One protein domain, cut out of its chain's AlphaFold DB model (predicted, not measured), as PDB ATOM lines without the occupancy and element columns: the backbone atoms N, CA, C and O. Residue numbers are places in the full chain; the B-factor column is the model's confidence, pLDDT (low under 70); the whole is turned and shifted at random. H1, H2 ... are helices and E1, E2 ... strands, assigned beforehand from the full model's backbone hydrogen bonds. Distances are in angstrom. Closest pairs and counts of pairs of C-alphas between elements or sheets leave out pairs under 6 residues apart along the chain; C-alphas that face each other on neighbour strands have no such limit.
ATOM      1  N   TYR A   9     189.639 204.474 229.942       93.12
ATOM      2  CA  TYR A   9     188.271 204.024 229.709       93.12
ATOM      3  C   TYR A   9     187.728 204.608 228.406       93.12
ATOM      4  O   TYR A   9     187.286 203.853 227.539       93.12
ATOM      5  N   VAL A  10     187.826 205.930 228.226       92.44
ATOM      6  CA  VAL A  10     187.345 206.617 227.013       92.44
ATOM      7  C   VAL A  10     188.070 206.092 225.776       92.44
ATOM      8  O   VAL A  10     187.438 205.796 224.762       92.44
ATOM      9  N   LEU A  11     189.387 205.900 225.866       93.69
ATOM     10  CA  LEU A  11     190.171 205.336 224.769       93.69
ATOM     11  C   LEU A  11     189.717 203.913 224.410       93.69
ATOM     12  O   LEU A  11     189.612 203.577 223.231       93.69
ATOM     13  N   ASN A  12     189.426 203.075 225.408       94.62
ATOM     14  CA  ASN A  12     188.919 201.723 225.180       94.62
ATOM     15  C   ASN A  12     187.514 201.725 224.573       94.62
ATOM     16  O   ASN A  12     187.245 200.915 223.690       94.62
ATOM     17  N   VAL A  13     186.637 202.643 224.991       95.19
ATOM     18  CA  VAL A  13     185.317 202.826 224.372       95.19
ATOM     19  C   VAL A  13     185.467 203.147 222.886       95.19
ATOM     20  O   VAL A  13     184.888 202.450 222.058       95.19
ATOM     21  N   LEU A  14     186.309 204.124 222.532       95.25
ATOM     22  CA  LEU A  14     186.550 204.486 221.132       95.25
ATOM     23  C   LEU A  14     187.121 203.313 220.325       95.25
ATOM     24  O   LEU A  14     186.632 203.027 219.232       95.25
ATOM     25  N   LYS A  15     188.114 202.594 220.868       96.06
ATOM     26  CA  LYS A  15     188.695 201.405 220.217       96.06
ATOM     27  C   LYS A  15     187.656 200.312 219.977       96.06
ATOM     28  O   LYS A  15     187.598 199.753 218.886       96.06
ATOM     29  N   GLN A  25     188.846 208.547 208.003       97.56
ATOM     30  CA  GLN A  25     187.543 208.502 207.361       97.56
ATOM     31  C   GLN A  25     187.528 209.461 206.169       97.56
ATOM     32  O   GLN A  25     187.974 210.604 206.279       97.56
ATOM     33  N   ASP A  26     186.990 209.010 205.036       98.12
ATOM     34  CA  ASP A  26     186.659 209.924 203.947       98.12
ATOM     35  C   ASP A  26     185.415 210.732 204.335       98.12
ATOM     36  O   ASP A  26     184.351 210.173 204.608       98.12
ATOM     37  N   ILE A  27     185.584 212.051 204.384       98.38
ATOM     38  CA  ILE A  27     184.571 213.027 204.800       98.38
ATOM     39  C   ILE A  27     184.105 213.912 203.638       98.38
ATOM     40  O   ILE A  27     183.323 214.839 203.847       98.38
ATOM     41  N   THR A  28     184.583 213.649 202.418       98.44
ATOM     42  CA  THR A  28     184.362 214.503 201.240       98.44
ATOM     43  C   THR A  28     182.878 214.731 200.978       98.44
ATOM     44  O   THR A  28     182.443 215.870 200.827       98.44
ATOM     45  N   GLN A  29     182.089 213.653 200.990       98.44
ATOM     46  CA  GLN A  29     180.655 213.730 200.724       98.44
ATOM     47  C   GLN A  29     179.904 214.517 201.807       98.44
ATOM     48  O   GLN A  29     179.001 215.284 201.488       98.44
ATOM     49  N   TRP A  30     180.282 214.370 203.080       98.56
ATOM     50  CA  TRP A  30     179.643 215.108 204.171       98.56
ATOM     51  C   TRP A  30     179.922 216.603 204.102       98.56
ATOM     52  O   TRP A  30     179.007 217.403 204.275       98.56
ATOM     53  N   ILE A  31     181.174 216.976 203.816       98.31
ATOM     54  CA  ILE A  31     181.542 218.381 203.618       98.31
ATOM     55  C   ILE A  31     180.756 218.959 202.448       98.31
ATOM     56  O   ILE A  31     180.205 220.044 202.579       98.31
ATOM     57  N   GLN A  32     180.680 218.236 201.328       98.50
ATOM     58  CA  GLN A  32     179.946 218.709 200.161       98.50
ATOM     59  C   GLN A  32     178.479 219.002 200.497       98.50
ATOM     60  O   GLN A  32     178.030 220.114 200.247       98.50
ATOM     61  N   ILE A  33     177.766 218.043 201.098       98.56
ATOM     62  CA  ILE A  33     176.347 218.196 201.459       98.56
ATOM     63  C   ILE A  33     176.144 219.430 202.345       98.56
ATOM     64  O   ILE A  33     175.327 220.290 202.039       98.56
ATOM     65  N   LEU A  34     176.921 219.554 203.421       98.44
ATOM     66  CA  LEU A  34     176.729 220.638 204.383       98.44
ATOM     67  C   LEU A  34     177.161 221.997 203.814       98.44
ATOM     68  O   LEU A  34     176.521 223.011 204.070       98.44
ATOM     69  N   THR A  35     178.212 222.054 202.999       97.62
ATOM     70  CA  THR A  35     178.601 223.310 202.347       97.62
ATOM     71  C   THR A  35     177.595 223.744 201.278       97.62
ATOM     72  O   THR A  35     177.376 224.943 201.128       97.62
ATOM     73  N   GLU A  36     176.938 222.812 200.581       98.31
ATOM     74  CA  GLU A  36     175.813 223.129 199.685       98.31
ATOM     75  C   GLU A  36     174.621 223.742 200.443       98.31
ATOM     76  O   GLU A  36     173.912 224.580 199.887       98.31
ATOM     77  N   GLU A  37     174.439 223.387 201.717       97.56
ATOM     78  CA  GLU A  37     173.417 223.968 202.600       97.56
ATOM     79  C   GLU A  37     173.826 225.308 203.237       97.56
ATOM     80  O   GLU A  37     172.965 226.024 203.739       97.56
ATOM     81  N   GLY A  38     175.112 225.673 203.189       96.94
ATOM     82  CA  GLY A  38     175.635 226.948 203.699       96.94
ATOM     83  C   GLY A  38     176.669 226.823 204.821       96.94
ATOM     84  O   GLY A  38     177.326 227.810 205.148       96.94
ATOM     85  N   TYR A  39     176.884 225.629 205.381       97.75
ATOM     86  CA  TYR A  39     177.852 225.432 206.460       97.75
ATOM     87  C   TYR A  39     179.297 225.686 205.999       97.75
ATOM     88  O   TYR A  39     179.765 225.144 204.991       97.75
ATOM     89  N   ILE A  40     180.051 226.432 206.812       96.38
ATOM     90  CA  ILE A  40     181.475 226.700 206.590       96.38
ATOM     91  C   ILE A  40     182.308 225.743 207.446       96.38
ATOM     92  O   ILE A  40     182.402 225.875 208.664       96.38
ATOM     93  N   VAL A  41     182.939 224.758 206.805       96.12
ATOM     94  CA  VAL A  41     183.807 223.801 207.505       96.12
ATOM     95  C   VAL A  41     185.160 224.427 207.861       96.12
ATOM     96  O   VAL A  41     185.828 225.024 207.015       96.12
ATOM     97  N   ASN A  42     185.612 224.223 209.099       95.00
ATOM     98  CA  ASN A  42     186.964 224.577 209.538       95.00
ATOM     99  C   ASN A  42     187.887 223.343 209.617       95.00
ATOM    100  O   ASN A  42     187.434 222.200 209.688       95.00
ATOM    101  N   GLU A  43     189.204 223.564 209.612       96.50
ATOM    102  CA  GLU A  43     190.197 222.475 209.607       96.50
ATOM    103  C   GLU A  43     190.143 221.597 210.866       96.50
ATOM    104  O   GLU A  43     190.445 220.405 210.805       96.50
ATOM    105  N   TYR A  44     189.716 222.151 212.004       96.25
ATOM    106  CA  TYR A  44     189.595 221.383 213.238       96.25
ATOM    107  C   TYR A  44     188.442 220.374 213.157       96.25
ATOM    108  O   TYR A  44     188.627 219.201 213.479       96.25
ATOM    109  N   ALA A  45     187.294 220.788 212.617       97.44
ATOM    110  CA  ALA A  45     186.176 219.899 212.331       97.44
ATOM    111  C   ALA A  45     186.571 218.795 211.340       97.44
ATOM    112  O   ALA A  45     186.273 217.626 211.585       97.44
ATOM    113  N   LYS A  46     187.320 219.125 210.275       98.00
ATOM    114  CA  LYS A  46     187.854 218.113 209.342       98.00
ATOM    115  C   LYS A  46     188.740 217.097 210.051       98.00
ATOM    116  O   LYS A  46     188.598 215.903 209.811       98.00
ATOM    117  N   SER A  47     189.630 217.552 210.935       97.75
ATOM    118  CA  SER A  47     190.508 216.661 211.698       97.75
ATOM    119  C   SER A  47     189.710 215.719 212.597       97.75
ATOM    120  O   SER A  47     189.990 214.524 212.620       97.75
ATOM    121  N   ILE A  48     188.705 216.233 213.314       97.31
ATOM    122  CA  ILE A  48     187.856 215.409 214.181       97.31
ATOM    123  C   ILE A  48     187.071 214.394 213.352       97.31
ATOM    124  O   ILE A  48     187.067 213.214 213.685       97.31
ATOM    125  N   LEU A  49     186.436 214.821 212.261       98.38
ATOM    126  CA  LEU A  49     185.627 213.946 211.412       98.38
ATOM    127  C   LEU A  49     186.473 212.906 210.670       98.38
ATOM    128  O   LEU A  49     186.040 211.771 210.511       98.38
ATOM    129  N   SER A  50     187.693 213.254 210.261       98.19
ATOM    130  CA  SER A  50     188.644 212.301 209.683       98.19
ATOM    131  C   SER A  50     189.017 211.202 210.686       98.19
ATOM    132  O   SER A  50     189.119 210.039 210.314       98.19
ATOM    133  N   GLU A  51     189.211 211.532 211.962       97.62
ATOM    134  CA  GLU A  51     189.606 210.549 212.980       97.62
ATOM    135  C   GLU A  51     188.404 209.761 213.530       97.62
ATOM    136  O   GLU A  51     188.445 208.531 213.633       97.62
ATOM    137  N   LEU A  52     187.306 210.451 213.850       97.38
ATOM    138  CA  LEU A  52     186.163 209.909 214.592       97.38
ATOM    139  C   LEU A  52     184.916 209.664 213.742       97.38
ATOM    140  O   LEU A  52     184.005 208.985 214.203       97.38
ATOM    141  N   GLY A  53     184.849 210.194 212.522       97.75
ATOM    142  CA  GLY A  53     183.656 210.111 211.682       97.75
ATOM    143  C   GLY A  53     183.201 208.674 211.447       97.75
ATOM    144  O   GLY A  53     184.038 207.797 211.262       97.75
ATOM    145  N   ASP A  54     181.892 208.445 211.431       97.12
ATOM    146  CA  ASP A  54     181.211 207.148 211.287       97.12
ATOM    147  C   ASP A  54     181.305 206.220 212.511       97.12
ATOM    148  O   ASP A  54     180.659 205.173 212.557       97.12
ATOM    149  N   LEU A  55     182.057 206.601 213.551       97.75
ATOM    150  CA  LEU A  55     182.031 205.858 214.806       97.75
ATOM    151  C   LEU A  55     180.675 206.024 215.497       97.75
ATOM    152  O   LEU A  55     180.102 207.116 215.559       97.75
ATOM    153  N   GLN A  56     180.202 204.924 216.077       97.00
ATOM    154  CA  GLN A  56     179.015 204.889 216.920       97.00
ATOM    155  C   GLN A  56     179.413 204.401 218.308       97.00
ATOM    156  O   GLN A  56     179.955 203.305 218.482       97.00
ATOM    157  N   VAL A  57     179.158 205.234 219.306       95.62
ATOM    158  CA  VAL A  57     179.419 204.944 220.711       95.62
ATOM    159  C   VAL A  57     178.085 204.779 221.410       95.62
ATOM    160  O   VAL A  57     177.206 205.629 221.301       95.62
ATOM    161  N   ARG A  58     177.944 203.687 222.158       94.88
ATOM    162  CA  ARG A  58     176.814 203.475 223.055       94.88
ATOM    163  C   ARG A  58     177.313 202.855 224.343       94.88
ATOM    164  O   ARG A  58     177.646 201.672 224.379       94.88
ATOM    165  N   VAL A  59     177.360 203.660 225.393       94.12
ATOM    166  CA  VAL A  59     177.855 203.245 226.706       94.12
ATOM    167  C   VAL A  59     176.875 203.659 227.789       94.12
ATOM    168  O   VAL A  59     176.268 204.722 227.724       94.12
ATOM    169  N   SER A  60     176.689 202.796 228.782       93.56
ATOM    170  CA  SER A  60     175.898 203.111 229.972       93.56
ATOM    171  C   SER A  60     176.769 203.779 231.029       93.56
ATOM    172  O   SER A  60     177.978 203.549 231.068       93.56
ATOM    173  N   SER A  61     176.147 204.563 231.908       94.00
ATOM    174  CA  SER A  61     176.852 205.194 233.022       94.00
ATOM    175  C   SER A  61     177.464 204.158 233.963       94.00
ATOM    176  O   SER A  61     176.866 203.114 234.236       94.00
ATOM    177  N   ASP A  62     178.616 204.500 234.527       91.88
ATOM    178  CA  ASP A  62     179.212 203.804 235.660       91.88
ATOM    179  C   ASP A  62     179.465 204.783 236.826       91.88
ATOM    180  O   ASP A  62     178.863 205.853 236.904       91.88
ATOM    181  N   LYS A  63     180.300 204.397 237.799       93.69
ATOM    182  CA  LYS A  63     180.599 205.235 238.974       93.69
ATOM    183  C   LYS A  63     181.395 206.503 238.643       93.69
ATOM    184  O   LYS A  63     181.329 207.452 239.418       93.69
ATOM    185  N   ASN A  64     182.154 206.491 237.552       93.25
ATOM    186  CA  ASN A  64     183.109 207.525 237.163       93.25
ATOM    187  C   ASN A  64     182.780 208.162 235.799       93.25
ATOM    188  O   ASN A  64     183.306 209.231 235.504       93.25
ATOM    189  N   HIS A  65     181.905 207.551 234.991       91.19
ATOM    190  CA  HIS A  65     181.572 207.993 233.636       91.19
ATOM    191  C   HIS A  65     180.062 208.100 233.423       91.19
ATOM    192  O   HIS A  65     179.300 207.200 233.782       91.19
ATOM    193  N   LEU A  66     179.634 209.189 232.784       90.81
ATOM    194  CA  LEU A  66     178.266 209.329 232.296       90.81
ATOM    195  C   LEU A  66     178.101 208.517 231.003       90.81
ATOM    196  O   LEU A  66     178.959 208.562 230.122       90.81
ATOM    197  N   GLY A  67     177.005 207.772 230.906       92.19
ATOM    198  CA  GLY A  67     176.625 207.062 229.695       92.19
ATOM    199  C   GLY A  67     176.236 208.026 228.582       92.19
ATOM    200  O   GLY A  67     175.771 209.131 228.842       92.19
ATOM    201  N   VAL A  68     176.434 207.598 227.341       92.62
ATOM    202  CA  VAL A  68     176.105 208.392 226.162       92.62
ATOM    203  C   VAL A  68     175.819 207.483 224.975       92.62
ATOM    204  O   VAL A  68     176.451 206.431 224.816       92.62
ATOM    205  N   THR A  69     174.889 207.911 224.123       95.81
ATOM    206  CA  THR A  69     174.792 207.419 222.748       95.81
ATOM    207  C   THR A  69     175.234 208.534 221.811       95.81
ATOM    208  O   THR A  69     174.628 209.598 221.795       95.81
ATOM    209  N   MET A  70     176.298 208.312 221.044       95.69
ATOM    210  CA  MET A  70     176.871 209.317 220.150       95.69
ATOM    211  C   MET A  70     177.167 208.713 218.785       95.69
ATOM    212  O   MET A  70     177.803 207.660 218.699       95.69
ATOM    213  N   HIS A  71     176.749 209.398 217.724       97.31
ATOM    214  CA  HIS A  71     177.104 209.061 216.350       97.31
ATOM    215  C   HIS A  71     177.896 210.215 215.740       97.31
ATOM    216  O   HIS A  71     177.396 211.335 215.614       97.31
ATOM    217  N   PHE A  72     179.130 209.943 215.322       97.69
ATOM    218  CA  PHE A  72     179.989 210.928 214.667       97.69
ATOM    219  C   PHE A  72     179.636 211.046 213.180       97.69
ATOM    220  O   PHE A  72     180.408 210.660 212.304       97.69
ATOM    221  N   ASN A  73     178.434 211.536 212.889       97.88
ATOM    222  CA  ASN A  73     177.967 211.789 211.533       97.88
ATOM    223  C   ASN A  73     177.384 213.210 211.449       97.88
ATOM    224  O   ASN A  73     176.306 213.463 211.992       97.88
ATOM    225  N   PRO A  74     178.075 214.147 210.781       97.94
ATOM    226  CA  PRO A  74     177.681 215.551 210.774       97.94
ATOM    227  C   PRO A  74     176.459 215.809 209.882       97.94
ATOM    228  O   PRO A  74     175.721 216.756 210.129       97.94
ATOM    229  N   VAL A  75     176.217 214.960 208.877       98.25
ATOM    230  CA  VAL A  75     175.046 215.069 207.994       98.25
ATOM    231  C   VAL A  75     173.783 214.666 208.743       98.25
ATOM    232  O   VAL A  75     172.821 215.425 208.729       98.25
ATOM    233  N   ASN A  76     173.796 213.540 209.463       96.81
ATOM    234  CA  ASN A  76     172.656 213.144 210.299       96.81
ATOM    235  C   ASN A  76     172.316 214.214 211.343       96.81
ATOM    236  O   ASN A  76     171.148 214.452 211.630       96.81
ATOM    237  N   ALA A  77     173.346 214.857 211.894       95.94
ATOM    238  CA  ALA A  77     173.192 215.824 212.967       95.94
ATOM    239  C   ALA A  77     172.580 217.163 212.527       95.94
ATOM    240  O   ALA A  77     172.062 217.883 213.381       95.94
ATOM    241  N   ALA A  78     172.700 217.544 211.249       96.56
ATOM    242  CA  ALA A  78     172.461 218.934 210.857       96.56
ATOM    243  C   ALA A  78     171.930 219.170 209.438       96.56
ATOM    244  O   ALA A  78     171.538 220.296 209.143       96.56
ATOM    245  N   SER A  79     171.911 218.168 208.553       97.19
ATOM    246  CA  SER A  79     171.402 218.376 207.193       97.19
ATOM    247  C   SER A  79     169.936 218.814 207.224       97.19
ATOM    248  O   SER A  79     169.103 218.191 207.886       97.19
ATOM    249  N   GLY A  80     169.633 219.906 206.525       97.12
ATOM    250  CA  GLY A  80     168.316 220.542 206.512       97.12
ATOM    251  C   GLY A  80     168.044 221.498 207.681       97.12
ATOM    252  O   GLY A  80     166.949 222.053 207.750       97.12
ATOM    253  N   GLU A  81     169.013 221.734 208.571       96.12
ATOM    254  CA  GLU A  81     168.854 222.583 209.764       96.12
ATOM    255  C   GLU A  81     169.707 223.869 209.719       96.12
ATOM    256  O   GLU A  81     169.860 224.549 210.740       96.12
ATOM    257  N   TYR A  82     170.250 224.247 208.552       96.12
ATOM    258  CA  TYR A  82     171.139 225.413 208.432       96.12
ATOM    259  C   TYR A  82     170.488 226.722 208.905       96.12
ATOM    260  O   TYR A  82     171.117 227.477 209.644       96.12
ATOM    261  N   ASP A  83     169.203 226.943 208.605       95.12
ATOM    262  CA  ASP A  83     168.451 228.119 209.075       95.12
ATOM    263  C   ASP A  83     168.464 228.246 210.611       95.12
ATOM    264  O   ASP A  83     168.473 229.347 211.163       95.12
ATOM    265  N   ARG A  84     168.482 227.116 211.334       93.62
ATOM    266  CA  ARG A  84     168.638 227.124 212.795       93.62
ATOM    267  C   ARG A  84     170.081 227.362 213.201       93.62
ATOM    268  O   ARG A  84     170.306 228.067 214.183       93.62
ATOM    269  N   MET A  85     171.041 226.779 212.480       94.62
ATOM    270  CA  MET A  85     172.464 226.993 212.748       94.62
ATOM    271  C   MET A  85     172.842 228.471 212.637       94.62
ATOM    272  O   MET A  85     173.576 228.971 213.484       94.62
ATOM    273  N   GLU A  86     172.280 229.196 211.669       94.50
ATOM    274  CA  GLU A  86     172.551 230.623 211.479       94.50
ATOM    275  C   GLU A  86     172.256 231.444 212.750       94.50
ATOM    276  O   GLU A  86     173.030 232.328 213.121       94.50
ATOM    277  N   ILE A  87     171.199 231.092 213.491       95.25
ATOM    278  CA  ILE A  87     170.862 231.728 214.775       95.25
ATOM    279  C   ILE A  87     171.979 231.504 215.807       95.25
ATOM    280  O   ILE A  87     172.339 232.426 216.543       95.25
ATOM    281  N   PHE A  88     172.545 230.296 215.868       93.69
ATOM    282  CA  PHE A  88     173.648 229.985 216.779       93.69
ATOM    283  C   PHE A  88     174.950 230.673 216.365       93.69
ATOM    284  O   PHE A  88     175.665 231.173 217.235       93.69
ATOM    285  N   ASN A  89     175.234 230.764 215.064       94.12
ATOM    286  CA  ASN A  89     176.410 231.475 214.563       94.12
ATOM    287  C   ASN A  89     176.333 232.964 214.925       94.12
ATOM    288  O   ASN A  89     177.280 233.526 215.475       94.12
ATOM    289  N   GLN A  90     175.166 233.591 214.744       94.94
ATOM    290  CA  GLN A  90     174.934 234.981 215.150       94.94
ATOM    291  C   GLN A  90     175.063 235.182 216.666       94.94
ATOM    292  O   GLN A  90     175.653 236.166 217.112       94.94
ATOM    293  N   ALA A  91     174.524 234.260 217.468       95.44
ATOM    294  CA  ALA A  91     174.573 234.356 218.925       95.44
ATOM    295  C   ALA A  91     175.985 234.134 219.496       95.44
ATOM    296  O   ALA A  91     176.338 234.739 220.509       95.44
ATOM    297  N   SER A  92     176.777 233.264 218.867       93.62
ATOM    298  CA  SER A  92     178.150 232.951 219.283       93.62
ATOM    299  C   SER A  92     179.204 233.866 218.656       93.62
ATOM    300  O   SER A  92     180.308 233.954 219.188       93.62
ATOM    301  N   ASN A  93     178.855 234.576 217.576       94.12
ATOM    302  CA  ASN A  93     179.783 235.322 216.725       94.12
ATOM    303  C   ASN A  93     180.919 234.431 216.176       94.12
ATOM    304  O   ASN A  93     182.061 234.871 216.052       94.12
ATOM    305  N   GLU A  94     180.592 233.175 215.871       92.44
ATOM    306  CA  GLU A  94     181.494 232.145 215.352       92.44
ATOM    307  C   GLU A  94     180.770 231.311 214.287       92.44
ATOM    308  O   GLU A  94     179.554 231.143 214.336       92.44
ATOM    309  N   GLU A  95     181.517 230.745 213.337       92.69
ATOM    310  CA  GLU A  95     180.971 229.804 212.352       92.69
ATOM    311  C   GLU A  95     181.032 228.377 212.909       92.69
ATOM    312  O   GLU A  95     182.091 227.736 212.926       92.69
ATOM    313  N   LEU A  96     179.897 227.874 213.396       94.88
ATOM    314  CA  LEU A  96     179.810 226.531 213.956       94.88
ATOM    315  C   LEU A  96     179.659 225.484 212.850       94.88
ATOM    316  O   LEU A  96     178.937 225.667 211.870       94.88
ATOM    317  N   PHE A  97     180.314 224.339 213.045       97.00
ATOM    318  CA  PHE A  97     180.207 223.191 212.151       97.00
ATOM    319  C   PHE A  97     179.837 221.933 212.949       97.00
ATOM    320  O   PHE A  97     180.462 221.666 213.982       97.00
ATOM    321  N   PRO A  98     178.839 221.151 212.504       96.88
ATOM    322  CA  PRO A  98     178.406 219.949 213.206       96.88
ATOM    323  C   PRO A  98     179.475 218.853 213.141       96.88
ATOM    324  O   PRO A  98     180.136 218.659 212.123       96.88
ATOM    325  N   ILE A  99     179.624 218.100 214.230       97.50
ATOM    326  CA  ILE A  99     180.529 216.939 214.301       97.50
ATOM    327  C   ILE A  99     179.743 215.622 214.358       97.50
ATOM    328  O   ILE A  99     180.199 214.594 213.861       97.50
ATOM    329  N   GLY A 100     178.555 215.648 214.953       96.88
ATOM    330  CA  GLY A 100     177.732 214.472 215.167       96.88
ATOM    331  C   GLY A 100     176.539 214.776 216.061       96.88
ATOM    332  O   GLY A 100     176.304 215.922 216.444       96.88
ATOM    333  N   GLU A 101     175.808 213.724 216.389       95.56
ATOM    334  CA  GLU A 101     174.600 213.753 217.204       95.56
ATOM    335  C   GLU A 101     174.815 212.951 218.491       95.56
ATOM    336  O   GLU A 101     175.520 211.938 218.512       95.56
ATOM    337  N   CYS A 102     174.229 213.439 219.580       93.06
ATOM    338  CA  CYS A 102     174.327 212.858 220.908       93.06
ATOM    339  C   CYS A 102     172.922 212.732 221.492       93.06
ATOM    340  O   CYS A 102     172.128 213.669 221.399       93.06
ATOM    341  N   TYR A 103     172.639 211.587 222.103       87.12
ATOM    342  CA  TYR A 103     171.357 211.264 222.712       87.12
ATOM    343  C   TYR A 103     171.559 210.803 224.157       87.12
ATOM    344  O   TYR A 103     172.550 210.123 224.459       87.12
ATOM    345  N   ASP A 104     170.586 211.149 225.000       65.12
ATOM    346  CA  ASP A 104     170.449 210.658 226.376       65.12
ATOM    347  C   ASP A 104     169.881 209.226 226.424       65.12
ATOM    348  O   ASP A 104     168.962 208.907 225.629       65.12
TER     349      ASP A 104
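Overview. This is residues 9 to 15 and 25 to 104 of the 104 residues of an uncharacterized protein of Roseburia inulinivorans DSM 16841 (UniProt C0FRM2). A small sheet of three short strands makes one end of the domain, with the loop of residues 60 to 67 between E1 and E2 reaching farthest out, and a loose group of helices, H2, H3, H4 and H5, makes the other end. H4 lies between the sheet and H2, H5 lies off to one side of that group, and H1 only grazes the sheet at E1. You have 87 printed residues with five named helices and three named strands, in the order H1 H2 H3 E1 E2 H4 H5 E3; the sheet's order is E1 - E2 - E3, antiparallel throughout, and the class is mixed, helices and strands. The whole is only just compact, close to loose, with a radius of gyration of the C-alphas of 14.2 A and spans of 40 by 29 by 20 A.

Arrangement. Begin at the sheet, with edge strand E1, residues 56 to 59, and inner strand E2, residues 68 to 71. They form a hairpin, antiparallel at 176 degrees, with N 57 and O 70 within hydrogen-bond range at 2.8 A. Edge strand E3, residues 101 to 103, is antiparallel to E2 at 155 degrees; look there for N 103 and O 69, 2.8 A apart. H1, residues 9 to 15, only grazes the sheet with its residues 13 to 15; the closest C-alphas of H1 and E1 are those of Leu 14 and Val 57, 7.2 A apart. H4, residues 74 to 78, also only grazes the sheet, and its closest C-alpha to E3 is that of Ala 77, 4.9 A from that of Glu 101. Farther out, H4 and H2, residues 28 to 37, touch, with the closest C-alphas, Trp 30 and Val 75, 6.0 A apart. H3, residues 43 to 52, is near H2, with 6 pairs of C-alphas within 10 A. H5, residues 82 to 92, and H2 are close but not clearly touching, about perpendicular at 84 degrees; their closest C-alphas are Glu 37 and Tyr 82, 6.4 A apart. H4 and H5 meet only through their link. In H1, H2, H3 and H4 every O i to N i+4 pair is within hydrogen-bond range; in H5, 5 of 7 are.

Along the chain. Find C-alpha 56 at (179.015, 204.889, 216.920), where E1 begins. H5, the longest helix by residues, runs 15.0 A from C-alpha 82 at (171.139, 225.413, 208.432) to C-alpha 92. H2 covers 14.5 A, H3 14.1 A and H1 9.9 A. E3 ends at C-alpha 103, (171.357, 211.264, 222.712).

Size, cuts and confidence. The two C-alphas farthest apart, Glu 36 and Lys 63, are 43.4 A apart. Residues 16 to 24 are not printed, and C-alphas 15 and 25 stand 14.7 A apart across this cut. Of the links that are printed whole, none is long. The mean pLDDT of the printed part is 95.5; look to residue 104, the chain's last, for the one value under 70.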